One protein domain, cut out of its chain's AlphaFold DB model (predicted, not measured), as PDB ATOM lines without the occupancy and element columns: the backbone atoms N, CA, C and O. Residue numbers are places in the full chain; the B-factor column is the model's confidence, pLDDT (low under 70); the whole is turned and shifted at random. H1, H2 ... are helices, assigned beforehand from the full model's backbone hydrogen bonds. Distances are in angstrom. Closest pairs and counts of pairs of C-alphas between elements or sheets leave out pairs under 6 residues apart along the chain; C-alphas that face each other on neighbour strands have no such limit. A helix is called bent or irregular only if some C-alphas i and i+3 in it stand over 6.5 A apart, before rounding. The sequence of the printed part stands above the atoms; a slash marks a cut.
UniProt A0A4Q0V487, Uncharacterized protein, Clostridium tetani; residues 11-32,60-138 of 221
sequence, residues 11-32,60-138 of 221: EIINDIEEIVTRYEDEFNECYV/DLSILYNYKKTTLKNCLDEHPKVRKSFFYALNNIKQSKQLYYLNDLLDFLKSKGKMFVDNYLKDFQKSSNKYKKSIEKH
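This is residues 11 to 32 and 60 to 138 of the 221 residues of an uncharacterized protein of Clostridium tetani (UniProt A0A4Q0V487). A small cluster of helices lies round H5, and the long helix H7 runs past it along one side, with residues 133 to 138 sticking out at the far end. H6 makes a corner with the start of H7 and lies side by side with part of H1, H1 also packs on H4, and H2 crosses H5. The printed part has 101 residues with seven named helices, H1 to H7 in chain order, and no named strand; the class is all helix. It is compact, with a radius of gyration of the C-alphas of 13.8 A, yet elongated in outline, spanning 43 by 27 by 26 A.

H1 is residues 11 to 22, 16.2 A long, and begins at C-alpha 11 (2.327, 11.614, 28.984). H2, residues 24 to 29, is 8.7 A long. After the cut come H3, residues 61 to 64, 5.1 A, and H4, residues 72 to 78, 10.1 A. H5, residues 80 to 96, is 24.1 A long and begins at C-alpha 80 (-16.569, 2.467, 26.794). H6, residues 102 to 112, is 15.0 A long. H7, residues 114 to 136, is 32.7 A long and ends at C-alpha 136 (-30.811, 13.796, 11.689). H7 has a kink of 39 degrees near residue 121 and is only just irregular, with C-alphas 118 and 121 6.7 A apart.

H5 is the hub. With residues 84 to 91 alone it touches H2, about perpendicular at 73 degrees; their closest C-alphas, of Phe 27 and Phe 87, are 5.5 A apart. H5 touches H4 only at the corner, the closest C-alphas being those of Leu 76 and Arg 83, 4.6 A. H5 and H3 only just touch, with 3 pairs of C-alphas within 8 A, the closest those of Leu 61 and Val 82, 7.0 A. H3 also touches H7, closest at the C-alphas of Ser 62 and Ser 128, 5.0 A. H5 and H7 are near each other. H1 touches H4 at a shallow tilt of 32 degrees, the same way; the closest C-alphas are those of Asp 15 and Lys 73, 5.4 A. With residues 13 to 17 alone H1 touches H6 at a shallow tilt of 24 degrees, opposite ways, closest at the C-alphas of Ile 13 and Leu 106, 6.5 A. H6 and H7 are close but not clearly touching, about perpendicular at 90 degrees. Every O i to N i+4 pair is within hydrogen-bond range in H1, H2, H4, H5 and H6, against 16 of 19 in H7, and H3 is too short for such a pair.

The C-alphas farthest apart, of Asn 103 and His 138, are 43.7 A apart. Residues 33 to 59 are not printed, and C-alphas 32 and 60 are 23.4 A apart across the cut. Of the links that are printed whole, no link is long. The mean pLDDT of the printed part is 86.6; residues 67, 113 to 119 and 121 are under 70.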
ATOM      1  N   GLU A  11       3.552  11.719  28.185       85.69
ATOM      2  CA  GLU A  11       2.327  11.614  28.984       85.69
ATOM      3  C   GLU A  11       1.201  10.883  28.236       85.69
ATOM      4  O   GLU A  11       0.535  10.026  28.799       85.69
ATOM      5  N   ILE A  12       1.037  11.159  26.939       85.56
ATOM      6  CA  ILE A  12       0.013  10.513  26.108       85.56
ATOM      7  C   ILE A  12       0.363   9.041  25.854       85.56
ATOM      8  O   ILE A  12      -0.532   8.206  25.773       85.56
ATOM      9  N   ILE A  13       1.650   8.718  25.699       89.75
ATOM     10  CA  ILE A  13       2.096   7.328  25.533       89.75
ATOM     11  C   ILE A  13       1.843   6.540  26.820       89.75
ATOM     12  O   ILE A  13       1.267   5.458  26.743       89.75
ATOM     13  N   ASN A  14       2.171   7.118  27.976       90.81
ATOM     14  CA  ASN A  14       1.909   6.514  29.282       90.81
ATOM     15  C   ASN A  14       0.401   6.330  29.530       90.81
ATOM     16  O   ASN A  14      -0.013   5.281  30.011       90.81
ATOM     17  N   ASP A  15      -0.431   7.306  29.146       90.31
ATOM     18  CA  ASP A  15      -1.896   7.191  29.203       90.31
ATOM     19  C   ASP A  15      -2.406   6.006  28.363       90.31
ATOM     20  O   ASP A  15      -3.280   5.259  28.803       90.31
ATOM     21  N   ILE A  16      -1.872   5.827  27.148       91.75
ATOM     22  CA  ILE A  16      -2.246   4.712  26.265       91.75
ATOM     23  C   ILE A  16      -1.798   3.379  26.866       91.75
ATOM     24  O   ILE A  16      -2.589   2.440  26.887       91.75
ATOM     25  N   GLU A  17      -0.559   3.293  27.352       94.81
ATOM     26  CA  GLU A  17      -0.022   2.096  28.001       94.81
ATOM     27  C   GLU A  17      -0.874   1.687  29.204       94.81
ATOM     28  O   GLU A  17      -1.283   0.529  29.305       94.81
ATOM     29  N   GLU A  18      -1.202   2.638  30.080       94.94
ATOM     30  CA  GLU A  18      -2.008   2.369  31.266       94.94
ATOM     31  C   GLU A  18      -3.419   1.904  30.895       94.94
ATOM     32  O   GLU A  18      -3.910   0.932  31.467       94.94
ATOM     33  N   ILE A  19      -4.069   2.552  29.922       95.38
ATOM     34  CA  ILE A  19      -5.414   2.167  29.469       95.38
ATOM     35  C   ILE A  19      -5.413   0.782  28.819       95.38
ATOM     36  O   ILE A  19      -6.293  -0.024  29.121       95.38
ATOM     37  N   VAL A  20      -4.447   0.488  27.945       96.25
ATOM     38  CA  VAL A  20      -4.351  -0.828  27.294       96.25
ATOM     39  C   VAL A  20      -4.068  -1.915  28.326       96.25
ATOM     40  O   VAL A  20      -4.716  -2.951  28.289       96.25
ATOM     41  N   THR A  21      -3.169  -1.666  29.278       96.44
ATOM     42  CA  THR A  21      -2.846  -2.629  30.343       96.44
ATOM     43  C   THR A  21      -4.038  -2.861  31.271       96.44
ATOM     44  O   THR A  21      -4.322  -3.986  31.667       96.44
ATOM     45  N   ARG A  22      -4.774  -1.800  31.620       97.25
ATOM     46  CA  ARG A  22      -5.944  -1.893  32.502       97.25
ATOM     47  C   ARG A  22      -7.103  -2.659  31.864       97.25
ATOM     48  O   ARG A  22      -7.814  -3.367  32.572       97.25
ATOM     49  N   TYR A  23      -7.312  -2.486  30.562       97.19
ATOM     50  CA  TYR A  23      -8.394  -3.116  29.804       97.19
ATOM     51  C   TYR A  23      -7.848  -4.107  28.770       97.19
ATOM     52  O   TYR A  23      -8.320  -4.133  27.634       97.19
ATOM     53  N   GLU A  24      -6.849  -4.903  29.154       96.62
ATOM     54  CA  GLU A  24      -6.122  -5.791  28.240       96.62
ATOM     55  C   GLU A  24      -7.051  -6.774  27.517       96.62
ATOM     56  O   GLU A  24      -6.963  -6.913  26.298       96.62
ATOM     57  N   ASP A  25      -7.997  -7.386  28.232       96.50
ATOM     58  CA  ASP A  25      -8.971  -8.308  27.635       96.50
ATOM     59  C   ASP A  25      -9.835  -7.606  26.572       96.50
ATOM     60  O   ASP A  25      -9.951  -8.080  25.443       96.50
ATOM     61  N   GLU A  26     -10.369  -6.418  26.883       96.69
ATOM     62  CA  GLU A  26     -11.167  -5.626  25.932       96.69
ATOM     63  C   GLU A  26     -10.320  -5.190  24.728       96.69
ATOM     64  O   GLU A  26     -10.789  -5.210  23.587       96.69
ATOM     65  N   PHE A  27      -9.060  -4.811  24.959       96.62
ATOM     66  CA  PHE A  27      -8.122  -4.475  23.895       96.62
ATOM     67  C   PHE A  27      -7.869  -5.673  22.979       96.62
ATOM     68  O   PHE A  27      -7.909  -5.514  21.761       96.62
ATOM     69  N   ASN A  28      -7.663  -6.866  23.535       93.69
ATOM     70  CA  ASN A  28      -7.411  -8.083  22.768       93.69
ATOM     71  C   ASN A  28      -8.633  -8.539  21.953       93.69
ATOM     72  O   ASN A  28      -8.462  -9.120  20.886       93.69
ATOM     73  N   GLU A  29      -9.853  -8.226  22.394       93.81
ATOM     74  CA  GLU A  29     -11.082  -8.496  21.637       93.81
ATOM     75  C   GLU A  29     -11.336  -7.492  20.498       93.81
ATOM     76  O   GLU A  29     -11.966  -7.825  19.492       93.81
ATOM     77  N   CYS A  30     -10.851  -6.253  20.627       95.94
ATOM     78  CA  CYS A  30     -11.121  -5.168  19.681       95.94
ATOM     79  C   CYS A  30     -10.195  -5.206  18.457       95.94
ATOM     80  O   CYS A  30      -9.387  -4.296  18.254       95.94
ATOM     81  N   TYR A  31     -10.303  -6.226  17.610       93.12
ATOM     82  CA  TYR A  31      -9.534  -6.309  16.367       93.12
ATOM     83  C   TYR A  31     -10.384  -6.732  15.174       93.12
ATOM     84  O   TYR A  31     -11.429  -7.365  15.305       93.12
ATOM     85  N   VAL A  32      -9.899  -6.386  13.983       94.00
ATOM     86  CA  VAL A  32     -10.415  -6.911  12.721       94.00
ATOM     87  C   VAL A  32      -9.256  -7.541  11.962       94.00
ATOM     88  O   VAL A  32      -8.240  -6.868  11.798       94.00
ATOM     89  N   ASP A  60     -24.552   9.208  20.198       87.06
ATOM     90  CA  ASP A  60     -23.982  10.181  21.135       87.06
ATOM     91  C   ASP A  60     -22.454  10.325  21.067       87.06
ATOM     92  O   ASP A  60     -21.904  11.263  21.643       87.06
ATOM     93  N   LEU A  61     -21.744   9.484  20.309       82.25
ATOM     94  CA  LEU A  61     -20.272   9.491  20.252       82.25
ATOM     95  C   LEU A  61     -19.644  10.883  20.054       82.25
ATOM     96  O   LEU A  61     -18.546  11.151  20.541       82.25
ATOM     97  N   SER A  62     -20.316  11.784  19.335       76.12
ATOM     98  CA  SER A  62     -19.773  13.103  19.014       76.12
ATOM     99  C   SER A  62     -19.725  14.067  20.205       76.12
ATOM    100  O   SER A  62     -18.952  15.034  20.174       76.12
ATOM    101  N   ILE A  63     -20.525  13.789  21.240       78.00
ATOM    102  CA  ILE A  63     -20.618  14.560  22.485       78.00
ATOM    103  C   ILE A  63     -19.894  13.888  23.656       78.00
ATOM    104  O   ILE A  63     -19.565  14.582  24.615       78.00
ATOM    105  N   LEU A  64     -19.599  12.586  23.559       75.81
ATOM    106  CA  LEU A  64     -18.923  11.829  24.618       75.81
ATOM    107  C   LEU A  64     -17.462  12.241  24.829       75.81
ATOM    108  O   LEU A  64     -16.931  12.054  25.911       75.81
ATOM    109  N   TYR A  65     -16.792  12.842  23.841       74.31
ATOM    110  CA  TYR A  65     -15.405  13.276  24.013       74.31
ATOM    111  C   TYR A  65     -15.212  14.783  23.866       74.31
ATOM    112  O   TYR A  65     -15.472  15.377  22.816       74.31
ATOM    113  N   ASN A  66     -14.652  15.405  24.908       75.56
ATOM    114  CA  ASN A  66     -14.207  16.794  24.881       75.56
ATOM    115  C   ASN A  66     -12.746  16.924  25.333       75.56
ATOM    116  O   ASN A  66     -12.471  17.227  26.492       75.56
ATOM    117  N   TYR A  67     -11.811  16.795  24.387       68.69
ATOM    118  CA  TYR A  67     -10.360  16.935  24.617       68.69
ATOM    119  C   TYR A  67      -9.911  18.272  25.218       68.69
ATOM    120  O   TYR A  67      -8.750  18.425  25.583       68.69
ATOM    121  N   LYS A  68     -10.787  19.285  25.265       74.00
ATOM    122  CA  LYS A  68     -10.489  20.561  25.930       74.00
ATOM    123  C   LYS A  68     -10.790  20.529  27.429       74.00
ATOM    124  O   LYS A  68     -10.414  21.467  28.122       74.00
ATOM    125  N   LYS A  69     -11.529  19.522  27.900       80.62
ATOM    126  CA  LYS A  69     -12.044  19.423  29.272       80.62
ATOM    127  C   LYS A  69     -11.624  18.146  30.003       80.62
ATOM    128  O   LYS A  69     -11.785  18.100  31.215       80.62
ATOM    129  N   THR A  70     -11.116  17.138  29.299       81.69
ATOM    130  CA  THR A  70     -10.669  15.869  29.890       81.69
ATOM    131  C   THR A  70      -9.402  15.361  29.199       81.69
ATOM    132  O   THR A  70      -9.126  15.748  28.058       81.69
ATOM    133  N   THR A  71      -8.625  14.526  29.891       79.19
ATOM    134  CA  THR A  71      -7.459  13.833  29.320       79.19
ATOM    135  C   THR A  71      -7.908  12.664  28.444       79.19
ATOM    136  O   THR A  71      -9.072  12.253  28.479       79.19
ATOM    137  N   LEU A  72      -6.987  12.115  27.643       80.12
ATOM    138  CA  LEU A  72      -7.271  10.918  26.853       80.12
ATOM    139  C   LEU A  72      -7.673   9.765  27.772       80.12
ATOM    140  O   LEU A  72      -8.760   9.215  27.612       80.12
ATOM    141  N   LYS A  73      -6.834   9.465  28.766       87.56
ATOM    142  CA  LYS A  73      -7.080   8.413  29.749       87.56
ATOM    143  C   LYS A  73      -8.460   8.519  30.396       87.56
ATOM    144  O   LYS A  73      -9.233   7.574  30.303       87.56
ATOM    145  N   ASN A  74      -8.805   9.679  30.957       87.44
ATOM    146  CA  ASN A  74     -10.091   9.858  31.637       87.44
ATOM    147  C   ASN A  74     -11.274   9.647  30.680       87.44
ATOM    148  O   ASN A  74     -12.244   8.995  31.044       87.44
ATOM    149  N   CYS A  75     -11.183  10.126  29.432       86.62
ATOM    150  CA  CYS A  75     -12.220   9.845  28.440       86.62
ATOM    151  C   CYS A  75     -12.364   8.346  28.149       86.62
ATOM    152  O   CYS A  75     -13.487   7.861  28.016       86.62
ATOM    153  N   LEU A  76     -11.255   7.624  27.964       90.00
ATOM    154  CA  LEU A  76     -11.310   6.196  27.643       90.00
ATOM    155  C   LEU A  76     -11.773   5.375  28.854       90.00
ATOM    156  O   LEU A  76     -12.488   4.395  28.674       90.00
ATOM    157  N   ASP A  77     -11.440   5.786  30.076       91.31
ATOM    158  CA  ASP A  77     -11.971   5.188  31.306       91.31
ATOM    159  C   ASP A  77     -13.498   5.374  31.405       91.31
ATOM    160  O   ASP A  77     -14.233   4.403  31.605       91.31
ATOM    161  N   GLU A  78     -13.985   6.605  31.213       90.69
ATOM    162  CA  GLU A  78     -15.393   6.984  31.414       90.69
ATOM    163  C   GLU A  78     -16.329   6.527  30.285       90.69
ATOM    164  O   GLU A  78     -17.514   6.278  30.524       90.69
ATOM    165  N   HIS A  79     -15.832   6.417  29.047       90.75
ATOM    166  CA  HIS A  79     -16.665   6.187  27.864       90.75
ATOM    167  C   HIS A  79     -16.271   4.911  27.100       90.75
ATOM    168  O   HIS A  79     -15.511   4.977  26.126       90.75
ATOM    169  N   PRO A  80     -16.869   3.748  27.438       92.00
ATOM    170  CA  PRO A  80     -16.569   2.467  26.794       92.00
ATOM    171  C   PRO A  80     -16.728   2.472  25.268       92.00
ATOM    172  O   PRO A  80     -15.919   1.873  24.564       92.00
ATOM    173  N   LYS A  81     -17.724   3.194  24.723       91.44
ATOM    174  CA  LYS A  81     -17.908   3.313  23.263       91.44
ATOM    175  C   LYS A  81     -16.683   3.939  22.579       91.44
ATOM    176  O   LYS A  81     -16.255   3.492  21.511       91.44
ATOM    177  N   VAL A  82     -16.104   4.970  23.199       89.62
ATOM    178  CA  VAL A  82     -14.909   5.659  22.687       89.62
ATOM    179  C   VAL A  82     -13.682   4.766  22.857       89.62
ATOM    180  O   VAL A  82     -12.912   4.621  21.909       89.62
ATOM    181  N   ARG A  83     -13.539   4.118  24.019       92.44
ATOM    182  CA  ARG A  83     -12.434   3.196  24.312       92.44
ATOM    183  C   ARG A  83     -12.355   2.030  23.336       92.44
ATOM    184  O   ARG A  83     -11.326   1.874  22.686       92.44
ATOM    185  N   LYS A  84     -13.448   1.294  23.132       94.38
ATOM    186  CA  LYS A  84     -13.486   0.184  22.167       94.38
ATOM    187  C   LYS A  84     -13.147   0.647  20.753       94.38
ATOM    188  O   LYS A  84     -12.324   0.037  20.079       94.38
ATOM    189  N   SER A  85     -13.711   1.777  20.315       91.25
ATOM    190  CA  SER A  85     -13.381   2.362  19.004       91.25
ATOM    191  C   SER A  85     -11.885   2.672  18.873       91.25
ATOM    192  O   SER A  85     -11.271   2.366  17.846       91.25
ATOM    193  N   PHE A  86     -11.293   3.246  19.925       90.94
ATOM    194  CA  PHE A  86      -9.865   3.542  20.002       90.94
ATOM    195  C   PHE A  86      -9.016   2.264  19.944       90.94
ATOM    196  O   PHE A  86      -8.041   2.218  19.194       90.94
ATOM    197  N   PHE A  87      -9.420   1.204  20.646       94.69
ATOM    198  CA  PHE A  87      -8.755  -0.100  20.612       94.69
ATOM    199  C   PHE A  87      -8.782  -0.749  19.229       94.69
ATOM    200  O   PHE A  87      -7.723  -1.145  18.746       94.69
ATOM    201  N   TYR A  88      -9.920  -0.739  18.526       93.94
ATOM    202  CA  TYR A  88      -9.974  -1.192  17.128       93.94
ATOM    203  C   TYR A  88      -8.969  -0.449  16.242       93.94
ATOM    204  O   TYR A  88      -8.284  -1.050  15.413       93.94
ATOM    205  N   ALA A  89      -8.837   0.863  16.421       90.19
ATOM    206  CA  ALA A  89      -7.894   1.652  15.642       90.19
ATOM    207  C   ALA A  89      -6.427   1.340  15.982       90.19
ATOM    208  O   ALA A  89      -5.597   1.248  15.073       90.19
ATOM    209  N   LEU A  90      -6.113   1.142  17.264       92.38
ATOM    210  CA  LEU A  90      -4.788   0.713  17.709       92.38
ATOM    211  C   LEU A  90      -4.429  -0.674  17.174       92.38
ATOM    212  O   LEU A  90      -3.338  -0.845  16.631       92.38
ATOM    213  N   ASN A  91      -5.344  -1.639  17.248       93.62
ATOM    214  CA  ASN A  91      -5.107  -2.983  16.728       93.62
ATOM    215  C   ASN A  91      -4.965  -3.010  15.206       93.62
ATOM    216  O   ASN A  91      -4.117  -3.734  14.687       93.62
ATOM    217  N   ASN A  92      -5.686  -2.158  14.478       89.38
ATOM    218  CA  ASN A  92      -5.482  -2.008  13.035       89.38
ATOM    219  C   ASN A  92      -4.067  -1.494  12.705       89.38
ATOM    220  O   ASN A  92      -3.436  -1.954  11.749       89.38
ATOM    221  N   ILE A  93      -3.522  -0.567  13.505       89.69
ATOM    222  CA  ILE A  93      -2.115  -0.153  13.375       89.69
ATOM    223  C   ILE A  93      -1.191  -1.317  13.700       89.69
ATOM    224  O   ILE A  93      -0.312  -1.625  12.895       89.69
ATOM    225  N   LYS A  94      -1.411  -1.961  14.847       92.06
ATOM    226  CA  LYS A  94      -0.622  -3.091  15.333       92.06
ATOM    227  C   LYS A  94      -0.482  -4.163  14.248       92.06
ATOM    228  O   LYS A  94       0.635  -4.519  13.881       92.06
ATOM    229  N   GLN A  95      -1.592  -4.580  13.641       91.50
ATOM    230  CA  GLN A  95      -1.603  -5.559  12.553       91.50
ATOM    231  C   GLN A  95      -0.948  -5.040  11.266       91.50
ATOM    232  O   GLN A  95      -0.069  -5.698  10.714       91.50
ATOM    233  N   SER A  96      -1.330  -3.850  10.787       88.38
ATOM    234  CA  SER A  96      -0.808  -3.306   9.518       88.38
ATOM    235  C   SER A  96       0.698  -3.026   9.539       88.38
ATOM    236  O   SER A  96       1.332  -2.935   8.485       88.38
ATOM    237  N   LYS A  97       1.271  -2.867  10.734       90.75
ATOM    238  CA  LYS A  97       2.703  -2.663  10.965       90.75
ATOM    239  C   LYS A  97       3.417  -3.894  11.514       90.75
ATOM    240  O   LYS A  97       4.621  -3.804  11.716       90.75
ATOM    241  N   GLN A  98       2.711  -5.015  11.691       92.19
ATOM    242  CA  GLN A  98       3.257  -6.268  12.223       92.19
ATOM    243  C   GLN A  98       3.962  -6.069  13.578       92.19
ATOM    244  O   GLN A  98       5.065  -6.555  13.803       92.19
ATOM    245  N   LEU A  99       3.336  -5.301  14.471       92.69
ATOM    246  CA  LEU A  99       3.847  -5.014  15.813       92.69
ATOM    247  C   LEU A  99       3.280  -6.066  16.764       92.69
ATOM    248  O   LEU A  99       2.078  -6.098  17.004       92.69
ATOM    249  N   TYR A 100       4.109  -6.965  17.279       87.50
ATOM    250  CA  TYR A 100       3.604  -8.109  18.046       87.50
ATOM    251  C   TYR A 100       3.384  -7.758  19.519       87.50
ATOM    252  O   TYR A 100       2.394  -8.192  20.118       87.50
ATOM    253  N   TYR A 101       4.241  -6.902  20.074       91.06
ATOM    254  CA  TYR A 101       4.214  -6.518  21.482       91.06
ATOM    255  C   TYR A 101       3.651  -5.108  21.688       91.06
ATOM    256  O   TYR A 101       3.713  -4.255  20.800       91.06
ATOM    257  N   LEU A 102       3.110  -4.849  22.884       91.75
ATOM    258  CA  LEU A 102       2.620  -3.519  23.256       91.75
ATOM    259  C   LEU A 102       3.742  -2.473  23.171       91.75
ATOM    260  O   LEU A 102       3.531  -1.411  22.598       91.75
ATOM    261  N   ASN A 103       4.951  -2.804  23.631       92.62
ATOM    262  CA  ASN A 103       6.102  -1.898  23.565       92.62
ATOM    263  C   ASN A 103       6.427  -1.465  22.127       92.62
ATOM    264  O   ASN A 103       6.656  -0.282  21.891       92.62
ATOM    265  N   ASP A 104       6.341  -2.376  21.153       92.44
ATOM    266  CA  ASP A 104       6.563  -2.044  19.740       92.44
ATOM    267  C   ASP A 104       5.492  -1.074  19.215       92.44
ATOM    268  O   ASP A 104       5.788  -0.154  18.445       92.44
ATOM    269  N   LEU A 105       4.237  -1.261  19.639       92.44
ATOM    270  CA  LEU A 105       3.140  -0.345  19.329       92.44
ATOM    271  C   LEU A 105       3.380   1.036  19.946       92.44
ATOM    272  O   LEU A 105       3.240   2.040  19.246       92.44
ATOM    273  N   LEU A 106       3.779   1.104  21.215       91.75
ATOM    274  CA  LEU A 106       4.063   2.362  21.908       91.75
ATOM    275  C   LEU A 106       5.250   3.102  21.269       91.75
ATOM    276  O   LEU A 106       5.141   4.298  20.987       91.75
ATOM    277  N   ASP A 107       6.334   2.403  20.931       90.06
ATOM    278  CA  ASP A 107       7.497   2.974  20.237       90.06
ATOM    279  C   ASP A 107       7.148   3.466  18.826       90.06
ATOM    280  O   ASP A 107       7.563   4.557  18.391       90.06
ATOM    281  N   PHE A 108       6.320   2.707  18.102       89.38
ATOM    282  CA  PHE A 108       5.774   3.142  16.822       89.38
ATOM    283  C   PHE A 108       4.932   4.414  16.984       89.38
ATOM    284  O   PHE A 108       5.105   5.380  16.232       89.38
ATOM    285  N   LEU A 109       4.049   4.468  17.982       88.62
ATOM    286  CA  LEU A 109       3.210   5.636  18.235       88.62
ATOM    287  C   LEU A 109       4.041   6.858  18.646       88.62
ATOM    288  O   LEU A 109       3.816   7.958  18.138       88.62
ATOM    289  N   LYS A 110       5.069   6.675  19.472       87.38
ATOM    290  CA  LYS A 110       5.995   7.733  19.893       87.38
ATOM    291  C   LYS A 110       6.758   8.341  18.715       87.38
ATOM    292  O   LYS A 110       6.932   9.563  18.643       87.38
ATOM    293  N   SER A 111       7.189   7.499  17.774       82.69
ATOM    294  CA  SER A 111       8.017   7.896  16.628       82.69
ATOM    295  C   SER A 111       7.223   8.371  15.402       82.69
ATOM    296  O   SER A 111       7.681   9.268  14.685       82.69
ATOM    297  N   LYS A 112       6.047   7.787  15.144       76.56
ATOM    298  CA  LYS A 112       5.237   7.994  13.924       76.56
ATOM    299  C   LYS A 112       3.759   8.272  14.200       76.56
ATOM    300  O   LYS A 112       3.054   8.755  13.315       76.56
ATOM    301  N   GLY A 113       3.290   8.023  15.415       66.69
ATOM    302  CA  GLY A 113       1.883   8.095  15.797       66.69
ATOM    303  C   GLY A 113       1.353   9.482  16.120       66.69
ATOM    304  O   GLY A 113       0.185   9.571  16.459       66.69
ATOM    305  N   LYS A 114       2.109  10.581  15.988       69.19
ATOM    306  CA  LYS A 114       1.539  11.917  16.261       69.19
ATOM    307  C   LYS A 114       0.330  12.230  15.391       69.19
ATOM    308  O   LYS A 114      -0.684  12.692  15.899       69.19
ATOM    309  N   MET A 115       0.428  11.956  14.090       64.94
ATOM    310  CA  MET A 115      -0.721  12.101  13.196       64.94
ATOM    311  C   MET A 115      -1.860  11.165  13.578       64.94
ATOM    312  O   MET A 115      -3.000  11.484  13.282       64.94
ATOM    313  N   PHE A 116      -1.567  10.031  14.209       69.12
ATOM    314  CA  PHE A 116      -2.599   9.139  14.696       69.12
ATOM    315  C   PHE A 116      -3.203   9.673  15.991       69.12
ATOM    316  O   PHE A 116      -4.364  10.003  15.981       69.12
ATOM    317  N   VAL A 117      -2.466   9.872  17.079       69.06
ATOM    318  CA  VAL A 117      -3.071  10.189  18.382       69.06
ATOM    319  C   VAL A 117      -3.700  11.590  18.430       69.06
ATOM    320  O   VAL A 117      -4.836  11.735  18.882       69.06
ATOM    321  N   ASP A 118      -3.024  12.616  17.895       63.81
ATOM    322  CA  ASP A 118      -3.539  13.997  17.926       63.81
ATOM    323  C   ASP A 118      -4.740  14.190  16.985       63.81
ATOM    324  O   ASP A 118      -5.619  15.016  17.264       63.81
ATOM    325  N   ASN A 119      -4.767  13.465  15.857       64.88
ATOM    326  CA  ASN A 119      -5.858  13.573  14.894       64.88
ATOM    327  C   ASN A 119      -6.933  12.519  15.109       64.88
ATOM    328  O   ASN A 119      -8.073  12.825  14.818       64.88
ATOM    329  N   TYR A 120      -6.634  11.334  15.644       71.12
ATOM    330  CA  TYR A 120      -7.597  10.237  15.751       71.12
ATOM    331  C   TYR A 120      -8.820  10.712  16.503       71.12
ATOM    332  O   TYR A 120      -9.910  10.654  15.967       71.12
ATOM    333  N   LEU A 121      -8.652  11.303  17.683       69.69
ATOM    334  CA  LEU A 121      -9.805  11.710  18.480       69.69
ATOM    335  C   LEU A 121     -10.532  12.931  17.891       69.69
ATOM    336  O   LEU A 121     -11.754  13.032  17.984       69.69
ATOM    337  N   LYS A 122      -9.800  13.850  17.247       71.44
ATOM    338  CA  LYS A 122     -10.386  15.023  16.574       71.44
ATOM    339  C   LYS A 122     -11.147  14.636  15.305       71.44
ATOM    340  O   LYS A 122     -12.261  15.107  15.088       71.44
ATOM    341  N   ASP A 123     -10.563  13.782  14.479       74.69
ATOM    342  CA  ASP A 123     -11.137  13.261  13.242       74.69
ATOM    343  C   ASP A 123     -12.250  12.263  13.538       74.69
ATOM    344  O   ASP A 123     -13.269  12.285  12.850       74.69
ATOM    345  N   PHE A 124     -12.123  11.460  14.593       76.06
ATOM    346  CA  PHE A 124     -13.187  10.610  15.120       76.06
ATOM    347  C   PHE A 124     -14.382  11.462  15.550       76.06
ATOM    348  O   PHE A 124     -15.493  11.235  15.077       76.06
ATOM    349  N   GLN A 125     -14.165  12.530  16.324       79.00
ATOM    350  CA  GLN A 125     -15.231  13.464  16.695       79.00
ATOM    351  C   GLN A 125     -15.839  14.180  15.479       79.00
ATOM    352  O   GLN A 125     -17.056  14.371  15.405       79.00
ATOM    353  N   LYS A 126     -15.021  14.586  14.504       82.81
ATOM    354  CA  LYS A 126     -15.499  15.208  13.260       82.81
ATOM    355  C   LYS A 126     -16.347  14.232  12.442       82.81
ATOM    356  O   LYS A 126     -17.398  14.621  11.933       82.81
ATOM    357  N   SER A 127     -15.904  12.985  12.338       82.44
ATOM    358  CA  SER A 127     -16.591  11.911  11.618       82.44
ATOM    359  C   SER A 127     -17.900  11.553  12.307       82.44
ATOM    360  O   SER A 127     -18.939  11.529  11.654       82.44
ATOM    361  N   SER A 128     -17.874  11.413  13.631       85.00
ATOM    362  CA  SER A 128     -19.056  11.192  14.455       85.00
ATOM    363  C   SER A 128     -20.067  12.341  14.314       85.00
ATOM    364  O   SER A 128     -21.232  12.108  14.010       85.00
ATOM    365  N   ASN A 129     -19.638  13.607  14.376       88.25
ATOM    366  CA  ASN A 129     -20.528  14.753  14.134       88.25
ATOM    367  C   ASN A 129     -21.115  14.779  12.716       88.25
ATOM    368  O   ASN A 129     -22.276  15.145  12.528       88.25
ATOM    369  N   LYS A 130     -20.317  14.433  11.699       88.75
ATOM    370  CA  LYS A 130     -20.812  14.319  10.323       88.75
ATOM    371  C   LYS A 130     -21.878  13.230  10.236       88.75
ATOM    372  O   LYS A 130     -22.900  13.450   9.596       88.75
ATOM    373  N   TYR A 131     -21.643  12.101  10.893       87.12
ATOM    374  CA  TYR A 131     -22.567  10.981  10.910       87.12
ATOM    375  C   TYR A 131     -23.875  11.320  11.628       87.12
ATOM    376  O   TYR A 131     -24.940  11.138  11.046       87.12
ATOM    377  N   LYS A 132     -23.803  11.944  12.809       89.38
ATOM    378  CA  LYS A 132     -24.971  12.459  13.536       89.38
ATOM    379  C   LYS A 132     -25.850  13.351  12.655       89.38
ATOM    380  O   LYS A 132     -27.050  13.136  12.550       89.38
ATOM    381  N   LYS A 133     -25.239  14.285  11.917       91.44
ATOM    382  CA  LYS A 133     -25.962  15.136  10.955       91.44
ATOM    383  C   LYS A 133     -26.598  14.352   9.807       91.44
ATOM    384  O   LYS A 133     -27.573  14.825   9.231       91.44
ATOM    385  N   SER A 134     -26.018  13.223   9.404       90.81
ATOM    386  CA  SER A 134     -26.610  12.351   8.388       90.81
ATOM    387  C   SER A 134     -27.815  11.584   8.933       90.81
ATOM    388  O   SER A 134     -28.802  11.494   8.206       90.81
ATOM    389  N   ILE A 135     -27.769  11.112  10.188       89.06
ATOM    390  CA  ILE A 135     -28.923  10.519  10.893       89.06
ATOM    391  C   ILE A 135     -30.066  11.537  10.958       89.06
ATOM    392  O   ILE A 135     -31.140  11.285  10.429       89.06
ATOM    393  N   GLU A 136     -29.808  12.729  11.510       90.00
ATOM    394  CA  GLU A 136     -30.811  13.796  11.689       90.00
ATOM    395  C   GLU A 136     -31.485  14.203  10.366       90.00
ATOM    396  O   GLU A 136     -32.644  14.617  10.329       90.00
ATOM    397  N   LYS A 137     -30.754  14.091   9.253       93.62
ATOM    398  CA  LYS A 137     -31.246  14.420   7.909       93.62
ATOM    399  C   LYS A 137     -31.830  13.228   7.157       93.62
ATOM    400  O   LYS A 137     -32.203  13.422   6.003       93.62
ATOM    401  N   HIS A 138     -31.875  12.041   7.762       88.44
ATOM    402  CA  HIS A 138     -32.332  10.803   7.123       88.44
ATOM    403  C   HIS A 138     -31.576  10.527   5.807       88.44
ATOM    404  O   HIS A 138     -32.161  10.205   4.779       88.44
TER     405      HIS A 138